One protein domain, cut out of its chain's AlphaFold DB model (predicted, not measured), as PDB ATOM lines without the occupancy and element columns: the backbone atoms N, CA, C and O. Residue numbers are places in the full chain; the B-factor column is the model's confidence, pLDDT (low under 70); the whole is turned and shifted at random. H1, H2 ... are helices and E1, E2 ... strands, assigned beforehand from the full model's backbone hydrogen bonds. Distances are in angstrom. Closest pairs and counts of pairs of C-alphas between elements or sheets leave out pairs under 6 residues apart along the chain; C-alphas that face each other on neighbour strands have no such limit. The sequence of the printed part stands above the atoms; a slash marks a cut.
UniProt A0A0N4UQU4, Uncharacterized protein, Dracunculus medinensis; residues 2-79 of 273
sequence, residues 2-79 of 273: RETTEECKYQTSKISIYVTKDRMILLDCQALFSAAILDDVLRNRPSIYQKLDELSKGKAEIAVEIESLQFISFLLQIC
ATOM      1  N   ARG A   2     184.515 251.501 285.994       59.20
ATOM      2  CA  ARG A   2     185.127 251.513 284.643       59.20
ATOM      3  C   ARG A   2     185.142 250.153 283.933       59.20
ATOM      4  O   ARG A   2     184.575 250.066 282.858       59.20
ATOM      5  N   GLU A   3     185.677 249.105 284.565       56.57
ATOM      6  CA  GLU A   3     185.762 247.766 283.945       56.57
ATOM      7  C   GLU A   3     184.390 247.242 283.495       56.57
ATOM      8  O   GLU A   3     184.233 246.758 282.385       56.57
ATOM      9  N   THR A   4     183.354 247.422 284.320       65.03
ATOM     10  CA  THR A   4     181.996 246.990 283.971       65.03
ATOM     11  C   THR A   4     181.435 247.759 282.770       65.03
ATOM     12  O   THR A   4     180.777 247.163 281.924       65.03
ATOM     13  N   THR A   5     181.686 249.071 282.688       68.37
ATOM     14  CA  THR A   5     181.251 249.899 281.555       68.37
ATOM     15  C   THR A   5     182.002 249.538 280.275       68.37
ATOM     16  O   THR A   5     181.379 249.446 279.224       68.37
ATOM     17  N   GLU A   6     183.310 249.293 280.365       65.76
ATOM     18  CA  GLU A   6     184.152 248.879 279.233       65.76
ATOM     19  C   GLU A   6     183.758 247.493 278.698       65.76
ATOM     20  O   GLU A   6     183.800 247.260 277.494       65.76
ATOM     21  N   GLU A   7     183.308 246.595 279.577       72.59
ATOM     22  CA  GLU A   7     182.831 245.255 279.215       72.59
ATOM     23  C   GLU A   7     181.323 245.190 278.909       72.59
ATOM     24  O   GLU A   7     180.796 244.099 278.691       72.59
ATOM     25  N   CYS A   8     180.608 246.323 278.923       70.54
ATOM     26  CA  CYS A   8     179.150 246.384 278.756       70.54
ATOM     27  C   CYS A   8     178.377 245.447 279.710       70.54
ATOM     28  O   CYS A   8     177.354 244.875 279.336       70.54
ATOM     29  N   LYS A   9     178.857 245.270 280.946       73.13
ATOM     30  CA  LYS A   9     178.232 244.411 281.965       73.13
ATOM     31  C   LYS A   9     177.246 245.184 282.850       73.13
ATOM     32  O   LYS A   9     177.261 246.412 282.926       73.13
ATOM     33  N   TYR A  10     176.397 244.449 283.565       77.10
ATOM     34  CA  TYR A  10     175.495 244.991 284.583       77.10
ATOM     35  C   TYR A  10     176.072 244.791 285.997       77.10
ATOM     36  O   TYR A  10     176.873 243.887 286.223       77.10
ATOM     37  N   GLN A  11     175.690 245.649 286.954       73.02
ATOM     38  CA  GLN A  11     176.127 245.544 288.363       73.02
ATOM     39  C   GLN A  11     174.992 245.127 289.299       73.02
ATOM     40  O   GLN A  11     175.180 244.261 290.150       73.02
ATOM     41  N   THR A  12     173.805 245.717 289.136       74.29
ATOM     42  CA  THR A  12     172.618 245.339 289.908       74.29
ATOM     43  C   THR A  12     171.957 244.125 289.262       74.29
ATOM     44  O   THR A  12     171.599 244.163 288.087       74.29
ATOM     45  N   SER A  13     171.771 243.059 290.042       79.73
ATOM     46  CA  SER A  13     171.022 241.866 289.644       79.73
ATOM     47  C   SER A  13     169.735 241.759 290.464       79.73
ATOM     48  O   SER A  13     169.752 241.931 291.685       79.73
ATOM     49  N   LYS A  14     168.618 241.461 289.794       87.76
ATOM     50  CA  LYS A  14     167.270 241.327 290.367       87.76
ATOM     51  C   LYS A  14     166.816 242.583 291.122       87.76
ATOM     52  O   LYS A  14     166.706 243.634 290.506       87.76
ATOM     53  N   ILE A  15     166.490 242.483 292.413       93.65
ATOM     54  CA  ILE A  15     166.044 243.616 293.236       93.65
ATOM     55  C   ILE A  15     166.845 243.629 294.538       93.65
ATOM     56  O   ILE A  15     166.808 242.663 295.301       93.65
ATOM     57  N   SER A  16     167.519 244.741 294.810       94.49
ATOM     58  CA  SER A  16     168.190 245.018 296.079       94.49
ATOM     59  C   SER A  16     167.302 245.867 296.983       94.49
ATOM     60  O   SER A  16     166.560 246.727 296.511       94.49
ATOM     61  N   ILE A  17     167.383 245.637 298.293       94.97
ATOM     62  CA  ILE A  17     166.620 246.377 299.302       94.97
ATOM     63  C   ILE A  17     167.560 247.123 300.245       94.97
ATOM     64  O   ILE A  17     168.555 246.573 300.715       94.97
ATOM     65  N   TYR A  18     167.211 248.364 300.564       95.95
ATOM     66  CA  TYR A  18     167.873 249.156 301.594       95.95
ATOM     67  C   TYR A  18     166.834 249.895 302.435       95.95
ATOM     68  O   TYR A  18     165.878 250.451 301.899       95.95
ATOM     69  N   VAL A  19     167.016 249.918 303.756       95.92
ATOM     70  CA  VAL A  19     166.132 250.643 304.679       95.92
ATOM     71  C   VAL A  19     166.919 251.780 305.315       95.92
ATOM     72  O   VAL A  19     167.953 251.555 305.942       95.92
ATOM     73  N   THR A  20     166.452 253.014 305.133       94.24
ATOM     74  CA  THR A  20     167.108 254.199 305.701       94.24
ATOM     75  C   THR A  20     166.844 254.324 307.206       94.24
ATOM     76  O   THR A  20     165.933 253.703 307.753       94.24
ATOM     77  N   LYS A  21     167.600 255.202 307.884       94.35
ATOM     78  CA  LYS A  21     167.360 255.557 309.296       94.35
ATOM     79  C   LYS A  21     165.963 256.148 309.531       94.35
ATOM     80  O   LYS A  21     165.385 255.929 310.588       94.35
ATOM     81  N   ASP A  22     165.405 256.813 308.520       91.41
ATOM     82  CA  ASP A  22     164.054 257.388 308.536       91.41
ATOM     83  C   ASP A  22     162.970 256.371 308.137       91.41
ATOM     84  O   ASP A  22     161.850 256.752 307.796       91.41
ATOM     85  N   ARG A  23     163.296 255.069 308.151       91.77
ATOM     86  CA  ARG A  23     162.385 253.957 307.830       91.77
ATOM     87  C   ARG A  23     161.822 254.011 306.405       91.77
ATOM     88  O   ARG A  23     160.748 253.483 306.122       91.77
ATOM     89  N   MET A  24     162.558 254.630 305.482       93.60
ATOM     90  CA  MET A  24     162.246 254.572 304.056       93.60
ATOM     91  C   MET A  24     162.807 253.280 303.472       93.60
ATOM     92  O   MET A  24     164.004 253.020 303.575       93.60
ATOM     93  N   ILE A  25     161.946 252.497 302.827       96.59
ATOM     94  CA  ILE A  25     162.349 251.304 302.085       96.59
ATOM     95  C   ILE A  25     162.654 251.715 300.644       96.59
ATOM     96  O   ILE A  25     161.772 252.195 299.932       96.59
ATOM     97  N   LEU A  26     163.903 251.529 300.234       96.87
ATOM     98  CA  LEU A  26     164.385 251.733 298.875       96.87
ATOM     99  C   LEU A  26     164.563 250.377 298.199       96.87
ATOM    100  O   LEU A  26     165.141 249.460 298.785       96.87
ATOM    101  N   LEU A  27     164.067 250.273 296.968       97.50
ATOM    102  CA  LEU A  27     164.221 249.099 296.119       97.50
ATOM    103  C   LEU A  27     164.955 249.514 294.849       97.50
ATOM    104  O   LEU A  27     164.464 250.378 294.123       97.50
ATOM    105  N   ASP A  28     166.112 248.907 294.610       96.39
ATOM    106  CA  ASP A  28     166.895 249.092 293.389       96.39
ATOM    107  C   ASP A  28     166.725 247.864 292.499       96.39
ATOM    108  O   ASP A  28     167.025 246.745 292.916       96.39
ATOM    109  N   CYS A  29     166.185 248.061 291.302       95.65
ATOM    110  CA  CYS A  29     165.900 246.991 290.355       95.65
ATOM    111  C   CYS A  29     166.989 246.950 289.286       95.65
ATOM    112  O   CYS A  29     167.458 247.993 288.835       95.65
ATOM    113  N   GLN A  30     167.349 245.750 288.836       93.08
ATOM    114  CA  GLN A  30     168.201 245.566 287.667       93.08
ATOM    115  C   GLN A  30     167.655 246.345 286.464       93.08
ATOM    116  O   GLN A  30     166.445 246.575 286.348       93.08
ATOM    117  N   ALA A  31     168.551 246.691 285.541       92.67
ATOM    118  CA  ALA A  31     168.175 247.333 284.292       92.67
ATOM    119  C   ALA A  31     167.157 246.477 283.520       92.67
ATOM    120  O   ALA A  31     167.320 245.264 283.366       92.67
ATOM    121  N   LEU A  32     166.107 247.132 283.034       91.96
ATOM    122  CA  LEU A  32     165.064 246.516 282.219       91.96
ATOM    123  C   LEU A  32     165.565 246.389 280.778       91.96
ATOM    124  O   LEU A  32     166.313 247.250 280.318       91.96
ATOM    125  N   PHE A  33     165.164 245.326 280.075       87.47
ATOM    126  CA  PHE A  33     165.524 245.102 278.661       87.47
ATOM    127  C   PHE A  33     167.040 245.126 278.384       87.47
ATOM    128  O   PHE A  33     167.500 245.528 277.317       87.47
ATOM    129  N   SER A  34     167.847 244.721 279.367       89.18
ATOM    130  CA  SER A  34     169.300 244.826 279.277       89.18
ATOM    131  C   SER A  34     169.892 243.771 278.340       89.18
ATOM    132  O   SER A  34     169.805 242.572 278.608       89.18
ATOM    133  N   ALA A  35     170.589 244.222 277.293       90.35
ATOM    134  CA  ALA A  35     171.357 243.349 276.404       90.35
ATOM    135  C   ALA A  35     172.436 242.543 277.155       90.35
ATOM    136  O   ALA A  35     172.687 241.390 276.823       90.35
ATOM    137  N   ALA A  36     173.027 243.120 278.207       90.42
ATOM    138  CA  ALA A  36     174.011 242.442 279.048       90.42
ATOM    139  C   ALA A  36     173.394 241.273 279.835       90.42
ATOM    140  O   ALA A  36     174.019 240.229 279.999       90.42
ATOM    141  N   ILE A  37     172.152 241.440 280.304       88.89
ATOM    142  CA  ILE A  37     171.399 240.362 280.956       88.89
ATOM    143  C   ILE A  37     171.023 239.298 279.924       88.89
ATOM    144  O   ILE A  37     171.171 238.115 280.201       88.89
ATOM    145  N   LEU A  38     170.597 239.693 278.722       90.95
ATOM    146  CA  LEU A  38     170.303 238.745 277.646       90.95
ATOM    147  C   LEU A  38     171.529 237.897 277.267       90.95
ATOM    148  O   LEU A  38     171.409 236.678 277.165       90.95
ATOM    149  N   ASP A  39     172.704 238.511 277.105       90.36
ATOM    150  CA  ASP A  39     173.958 237.795 276.826       90.36
ATOM    151  C   ASP A  39     174.301 236.795 277.944       90.36
ATOM    152  O   ASP A  39     174.629 235.639 277.673       90.36
ATOM    153  N   ASP A  40     174.133 237.191 279.207       87.05
ATOM    154  CA  ASP A  40     174.327 236.307 280.360       87.05
ATOM    155  C   ASP A  40     173.340 235.121 280.370       87.05
ATOM    156  O   ASP A  40     173.739 233.971 280.580       87.05
ATOM    157  N   VAL A  41     172.062 235.362 280.055       86.77
ATOM    158  CA  VAL A  41     171.037 234.310 279.926       86.77
ATOM    159  C   VAL A  41     171.380 233.331 278.808       86.77
ATOM    160  O   VAL A  41     171.257 232.119 279.001       86.77
ATOM    161  N   LEU A  42     171.832 233.835 277.658       88.45
ATOM    162  CA  LEU A  42     172.223 233.014 276.513       88.45
ATOM    163  C   LEU A  42     173.435 232.128 276.828       88.45
ATOM    164  O   LEU A  42     173.462 230.972 276.403       88.45
ATOM    165  N   ARG A  43     174.409 232.642 277.587       87.24
ATOM    166  CA  ARG A  43     175.641 231.916 277.938       87.24
ATOM    167  C   ARG A  43     175.448 230.905 279.058       87.24
ATOM    168  O   ARG A  43     175.944 229.787 278.956       87.24
ATOM    169  N   ASN A  44     174.756 231.296 280.126       84.27
ATOM    170  CA  ASN A  44     174.718 230.522 281.366       84.27
ATOM    171  C   ASN A  44     173.429 229.712 281.550       84.27
ATOM    172  O   ASN A  44     173.417 228.809 282.385       84.27
ATOM    173  N   ARG A  45     172.351 230.026 280.808       75.47
ATOM    174  CA  ARG A  45     171.000 229.439 280.962       75.47
ATOM    175  C   ARG A  45     170.639 229.173 282.439       75.47
ATOM    176  O   ARG A  45     170.432 228.019 282.827       75.47
ATOM    177  N   PRO A  46     170.586 230.214 283.294       70.52
ATOM    178  CA  PRO A  46     170.399 230.022 284.728       70.52
ATOM    179  C   PRO A  46     169.092 229.273 285.022       70.52
ATOM    180  O   PRO A  46     168.074 229.529 284.382       70.52
ATOM    181  N   SER A  47     169.081 228.406 286.039       70.09
ATOM    182  CA  SER A  47     167.907 227.582 286.383       70.09
ATOM    183  C   SER A  47     166.631 228.392 286.640       70.09
ATOM    184  O   SER A  47     165.533 227.904 286.394       70.09
ATOM    185  N   ILE A  48     166.750 229.648 287.084       65.61
ATOM    186  CA  ILE A  48     165.600 230.539 287.297       65.61
ATOM    187  C   ILE A  48     164.816 230.804 286.004       65.61
ATOM    188  O   ILE A  48     163.595 230.962 286.054       65.61
ATOM    189  N   TYR A  49     165.490 230.768 284.851       72.70
ATOM    190  CA  TYR A  49     164.846 230.912 283.553       72.70
ATOM    191  C   TYR A  49     164.125 229.645 283.116       72.70
ATOM    192  O   TYR A  49     163.340 229.754 282.197       72.70
ATOM    193  N   GLN A  50     164.260 228.493 283.787       72.07
ATOM    194  CA  GLN A  50     163.478 227.292 283.443       72.07
ATOM    195  C   GLN A  50     161.966 227.545 283.533       72.07
ATOM    196  O   GLN A  50     161.215 227.102 282.675       72.07
ATOM    197  N   LYS A  51     161.515 228.321 284.530       76.00
ATOM    198  CA  LYS A  51     160.098 228.713 284.638       76.00
ATOM    199  C   LYS A  51     159.673 229.711 283.563       76.00
ATOM    200  O   LYS A  51     158.525 229.704 283.140       76.00
ATOM    201  N   LEU A  52     160.584 230.594 283.156       81.16
ATOM    202  CA  LEU A  52     160.330 231.535 282.067       81.16
ATOM    203  C   LEU A  52     160.400 230.846 280.703       81.16
ATOM    204  O   LEU A  52     159.691 231.273 279.806       81.16
ATOM    205  N   ASP A  53     161.180 229.772 280.570       79.80
ATOM    206  CA  ASP A  53     161.384 228.990 279.348       79.80
ATOM    207  C   ASP A  53     160.065 228.385 278.860       79.80
ATOM    208  O   ASP A  53     159.771 228.418 277.665       79.80
ATOM    209  N   GLU A  54     159.223 227.926 279.794       82.40
ATOM    210  CA  GLU A  54     157.862 227.464 279.504       82.40
ATOM    211  C   GLU A  54     156.986 228.589 278.927       82.40
ATOM    212  O   GLU A  54     156.269 228.381 277.947       82.40
ATOM    213  N   LEU A  55     157.063 229.797 279.497       83.56
ATOM    214  CA  LEU A  55     156.288 230.955 279.034       83.56
ATOM    215  C   LEU A  55     156.823 231.526 277.716       83.56
ATOM    216  O   LEU A  55     156.044 231.970 276.872       83.56
ATOM    217  N   SER A  56     158.142 231.519 277.532       84.81
ATOM    218  CA  SER A  56     158.830 232.101 276.380       84.81
ATOM    219  C   SER A  56     159.079 231.104 275.247       84.81
ATOM    220  O   SER A  56     159.597 231.491 274.200       84.81
ATOM    221  N   LYS A  57     158.710 229.827 275.416       85.42
ATOM    222  CA  LYS A  57     158.979 228.730 274.466       85.42
ATOM    223  C   LYS A  57     160.458 228.643 274.074       85.42
ATOM    224  O   LYS A  57     160.790 228.499 272.896       85.42
ATOM    225  N   GLY A  58     161.353 228.777 275.049       82.59
ATOM    226  CA  GLY A  58     162.798 228.681 274.824       82.59
ATOM    227  C   GLY A  58     163.474 229.931 274.253       82.59
ATOM    228  O   GLY A  58     164.702 229.932 274.111       82.59
ATOM    229  N   LYS A  59     162.707 230.982 273.928       88.59
ATOM    230  CA  LYS A  59     163.209 232.259 273.401       88.59
ATOM    231  C   LYS A  59     163.737 233.128 274.547       88.59
ATOM    232  O   LYS A  59     162.981 233.506 275.447       88.59
ATOM    233  N   ALA A  60     165.038 233.415 274.544       88.79
ATOM    234  CA  ALA A  60     165.708 234.122 275.638       88.79
ATOM    235  C   ALA A  60     165.332 235.611 275.671       88.79
ATOM    236  O   ALA A  60     165.124 236.173 276.744       88.79
ATOM    237  N   GLU A  61     165.177 236.224 274.502       90.31
ATOM    238  CA  GLU A  61     164.738 237.604 274.315       90.31
ATOM    239  C   GLU A  61     163.361 237.844 274.949       90.31
ATOM    240  O   GLU A  61     163.210 238.717 275.804       90.31
ATOM    241  N   ILE A  62     162.399 236.963 274.661       90.48
ATOM    242  CA  ILE A  62     161.061 237.011 275.257       90.48
ATOM    243  C   ILE A  62     161.134 236.767 276.769       90.48
ATOM    244  O   ILE A  62     160.414 237.405 277.533       90.48
ATOM    245  N   ALA A  63     162.007 235.869 277.237       90.13
ATOM    246  CA  ALA A  63     162.162 235.623 278.670       90.13
ATOM    247  C   ALA A  63     162.650 236.874 279.430       90.13
ATOM    248  O   ALA A  63     162.142 237.162 280.516       90.13
ATOM    249  N   VAL A  64     163.589 237.638 278.859       91.11
ATOM    250  CA  VAL A  64     164.089 238.900 279.437       91.11
ATOM    251  C   VAL A  64     163.010 239.990 279.431       91.11
ATOM    252  O   VAL A  64     162.888 240.746 280.403       91.11
ATOM    253  N   GLU A  65     162.185 240.057 278.386       91.86
ATOM    254  CA  GLU A  65     161.038 240.974 278.328       91.86
ATOM    255  C   GLU A  65     159.963 240.627 279.370       91.86
ATOM    256  O   GLU A  65     159.522 241.504 280.119       91.86
ATOM    257  N   ILE A  66     159.584 239.347 279.484       91.45
ATOM    258  CA  ILE A  66     158.628 238.860 280.495       91.45
ATOM    259  C   ILE A  66     159.136 239.172 281.904       91.45
ATOM    260  O   ILE A  66     158.370 239.659 282.738       91.45
ATOM    261  N   GLU A  67     160.417 238.928 282.175       91.50
ATOM    262  CA  GLU A  67     161.023 239.250 283.466       91.50
ATOM    263  C   GLU A  67     160.966 240.760 283.757       91.50
ATOM    264  O   GLU A  67     160.598 241.172 284.861       91.50
ATOM    265  N   SER A  68     161.254 241.596 282.758       93.63
ATOM    266  CA  SER A  68     161.158 243.054 282.890       93.63
ATOM    267  C   SER A  68     159.725 243.489 283.232       93.63
ATOM    268  O   SER A  68     159.518 244.279 284.157       93.63
ATOM    269  N   LEU A  69     158.715 242.919 282.566       94.18
ATOM    270  CA  LEU A  69     157.300 243.167 282.872       94.18
ATOM    271  C   LEU A  69     156.916 242.717 284.285       94.18
ATOM    272  O   LEU A  69     156.181 243.431 284.977       94.18
ATOM    273  N   GLN A  70     157.420 241.565 284.737       92.79
ATOM    274  CA  GLN A  70     157.203 241.082 286.101       92.79
ATOM    275  C   GLN A  70     157.778 242.051 287.136       92.79
ATOM    276  O   GLN A  70     157.084 242.372 288.104       92.79
ATOM    277  N   PHE A  71     158.994 242.564 286.931       95.23
ATOM    278  CA  PHE A  71     159.589 243.547 287.837       95.23
ATOM    279  C   PHE A  71     158.807 244.855 287.879       95.23
ATOM    280  O   PHE A  71     158.476 245.323 288.971       95.23
ATOM    281  N   ILE A  72     158.446 245.422 286.723       96.01
ATOM    282  CA  ILE A  72     157.664 246.665 286.679       96.01
ATOM    283  C   ILE A  72     156.312 246.454 287.377       96.01
ATOM    284  O   ILE A  72     155.957 247.221 288.274       96.01
ATOM    285  N   SER A  73     155.574 245.391 287.034       95.10
ATOM    286  CA  SER A  73     154.264 245.090 287.633       95.10
ATOM    287  C   SER A  73     154.361 244.897 289.149       95.10
ATOM    288  O   SER A  73     153.529 245.411 289.904       95.10
ATOM    289  N   PHE A  74     155.395 244.194 289.614       95.42
ATOM    290  CA  PHE A  74     155.655 243.985 291.033       95.42
ATOM    291  C   PHE A  74     155.911 245.307 291.763       95.42
ATOM    292  O   PHE A  74     155.200 245.624 292.721       95.42
ATOM    293  N   LEU A  75     156.865 246.115 291.290       97.03
ATOM    294  CA  LEU A  75     157.218 247.397 291.907       97.03
ATOM    295  C   LEU A  75     156.026 248.358 291.931       97.03
ATOM    296  O   LEU A  75     155.760 248.986 292.957       97.03
ATOM    297  N   LEU A  76     155.238 248.418 290.852       96.01
ATOM    298  CA  LEU A  76     154.019 249.228 290.808       96.01
ATOM    299  C   LEU A  76     152.977 248.799 291.853       96.01
ATOM    300  O   LEU A  76     152.170 249.632 292.264       96.01
ATOM    301  N   GLN A  77     152.973 247.542 292.306       93.68
ATOM    302  CA  GLN A  77     152.049 247.045 293.334       93.68
ATOM    303  C   GLN A  77     152.548 247.276 294.761       93.68
ATOM    304  O   GLN A  77     151.729 247.561 295.638       93.68
ATOM    305  N   ILE A  78     153.859 247.205 295.003       94.62
ATOM    306  CA  ILE A  78     154.428 247.237 296.363       94.62
ATOM    307  C   ILE A  78     155.083 248.569 296.751       94.62
ATOM    308  O   ILE A  78     155.345 248.789 297.934       94.62
ATOM    309  N   CYS A  79     155.318 249.473 295.797       96.90
ATOM    310  CA  CYS A  79     155.888 250.794 296.053       96.90
ATOM    311  C   CYS A  79     154.807 251.878 296.098       96.90
ATOM    312  O   CYS A  79     153.852 251.869 295.319       96.90
TER     313      CYS A  79
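What this domain is: This is residues 2 to 79 of the 273 residues of an uncharacterized protein of Dracunculus medinensis (UniProt A0A0N4UQU4). One long helix, H4, packs with its first part on two shorter helices, H2 and H3, and its later part runs alongside the hairpin of strands E1 and E2, which reaches away from H2 and H3. The short helix H1 lies off to one side at the end of the link 7 to 14, touching no helix. The printed part has 78 residues with four named helices and two named strands, in the order H1 E1 E2 H2 H3 H4; the sheet E1 - E2 is antiparallel and the class is mostly helix. The whole is loose, with a radius of gyration of the C-alphas of 14.3 A, and flat, spanning 44 by 34 by 18 A.

How they stand to each other: Start at H1, residues 2 to 6, which is apart from E2, residues 25 to 29, from H2, residues 35 to 44, from H3, residues 49 to 56, and from H4, residues 60 to 78. Next look at E1, residues 15 to 19, which forms a hairpin with E2, antiparallel at 160 degrees; N 16 and O 28 are 2.8 A apart and N 18 and O 26 are 2.9 A apart, both within hydrogen-bond range. E1 and H4 are only just apart, with their closest C-alphas 8.4 A apart. The closest C-alphas of E2 and H4, those of Cys 29 and Phe 71, are 7.6 A apart. H2 touches H4 through residues 60 to 64 of H4 alone, the closest C-alphas being those of Leu 38 and Val 64 at 6.5 A, with a steep tilt of 62 degrees, opposite ways. H2 and H3 are close but not clearly touching, the closest C-alphas, of Val 41 and Tyr 49, being 7.9 A apart. H3 touches H4 through residues 60 to 67 of H4 alone, closest at the C-alphas of Ser 56 and Ala 63, 5.4 A apart, and they stand about perpendicular at 81 degrees. Every O i to N i+4 pair is within hydrogen-bond range in H1, H2 and H4; in H3 it is 2 of 4.

Where its parts are: Find C-alpha 2 at (185.127, 251.513, 284.643), where H1 begins; it is 6.1 A long. E1 measures 13.4 A and E2 13.0 A; look for C-alpha 15 at (166.044, 243.616, 293.236). H2 is 14.2 A long and H3 9.4 A. H4, 27.0 A long, ends at C-alpha 78, (154.428, 247.237, 296.363).

The domain as a whole: The C-alphas farthest apart, those of Asp 22 and Lys 57, are 44.8 A apart. The printed part has no cut, and no link is long. The mean pLDDT of the printed part is 86.2; look for values under 70 at residues 2 to 6 and residue 48.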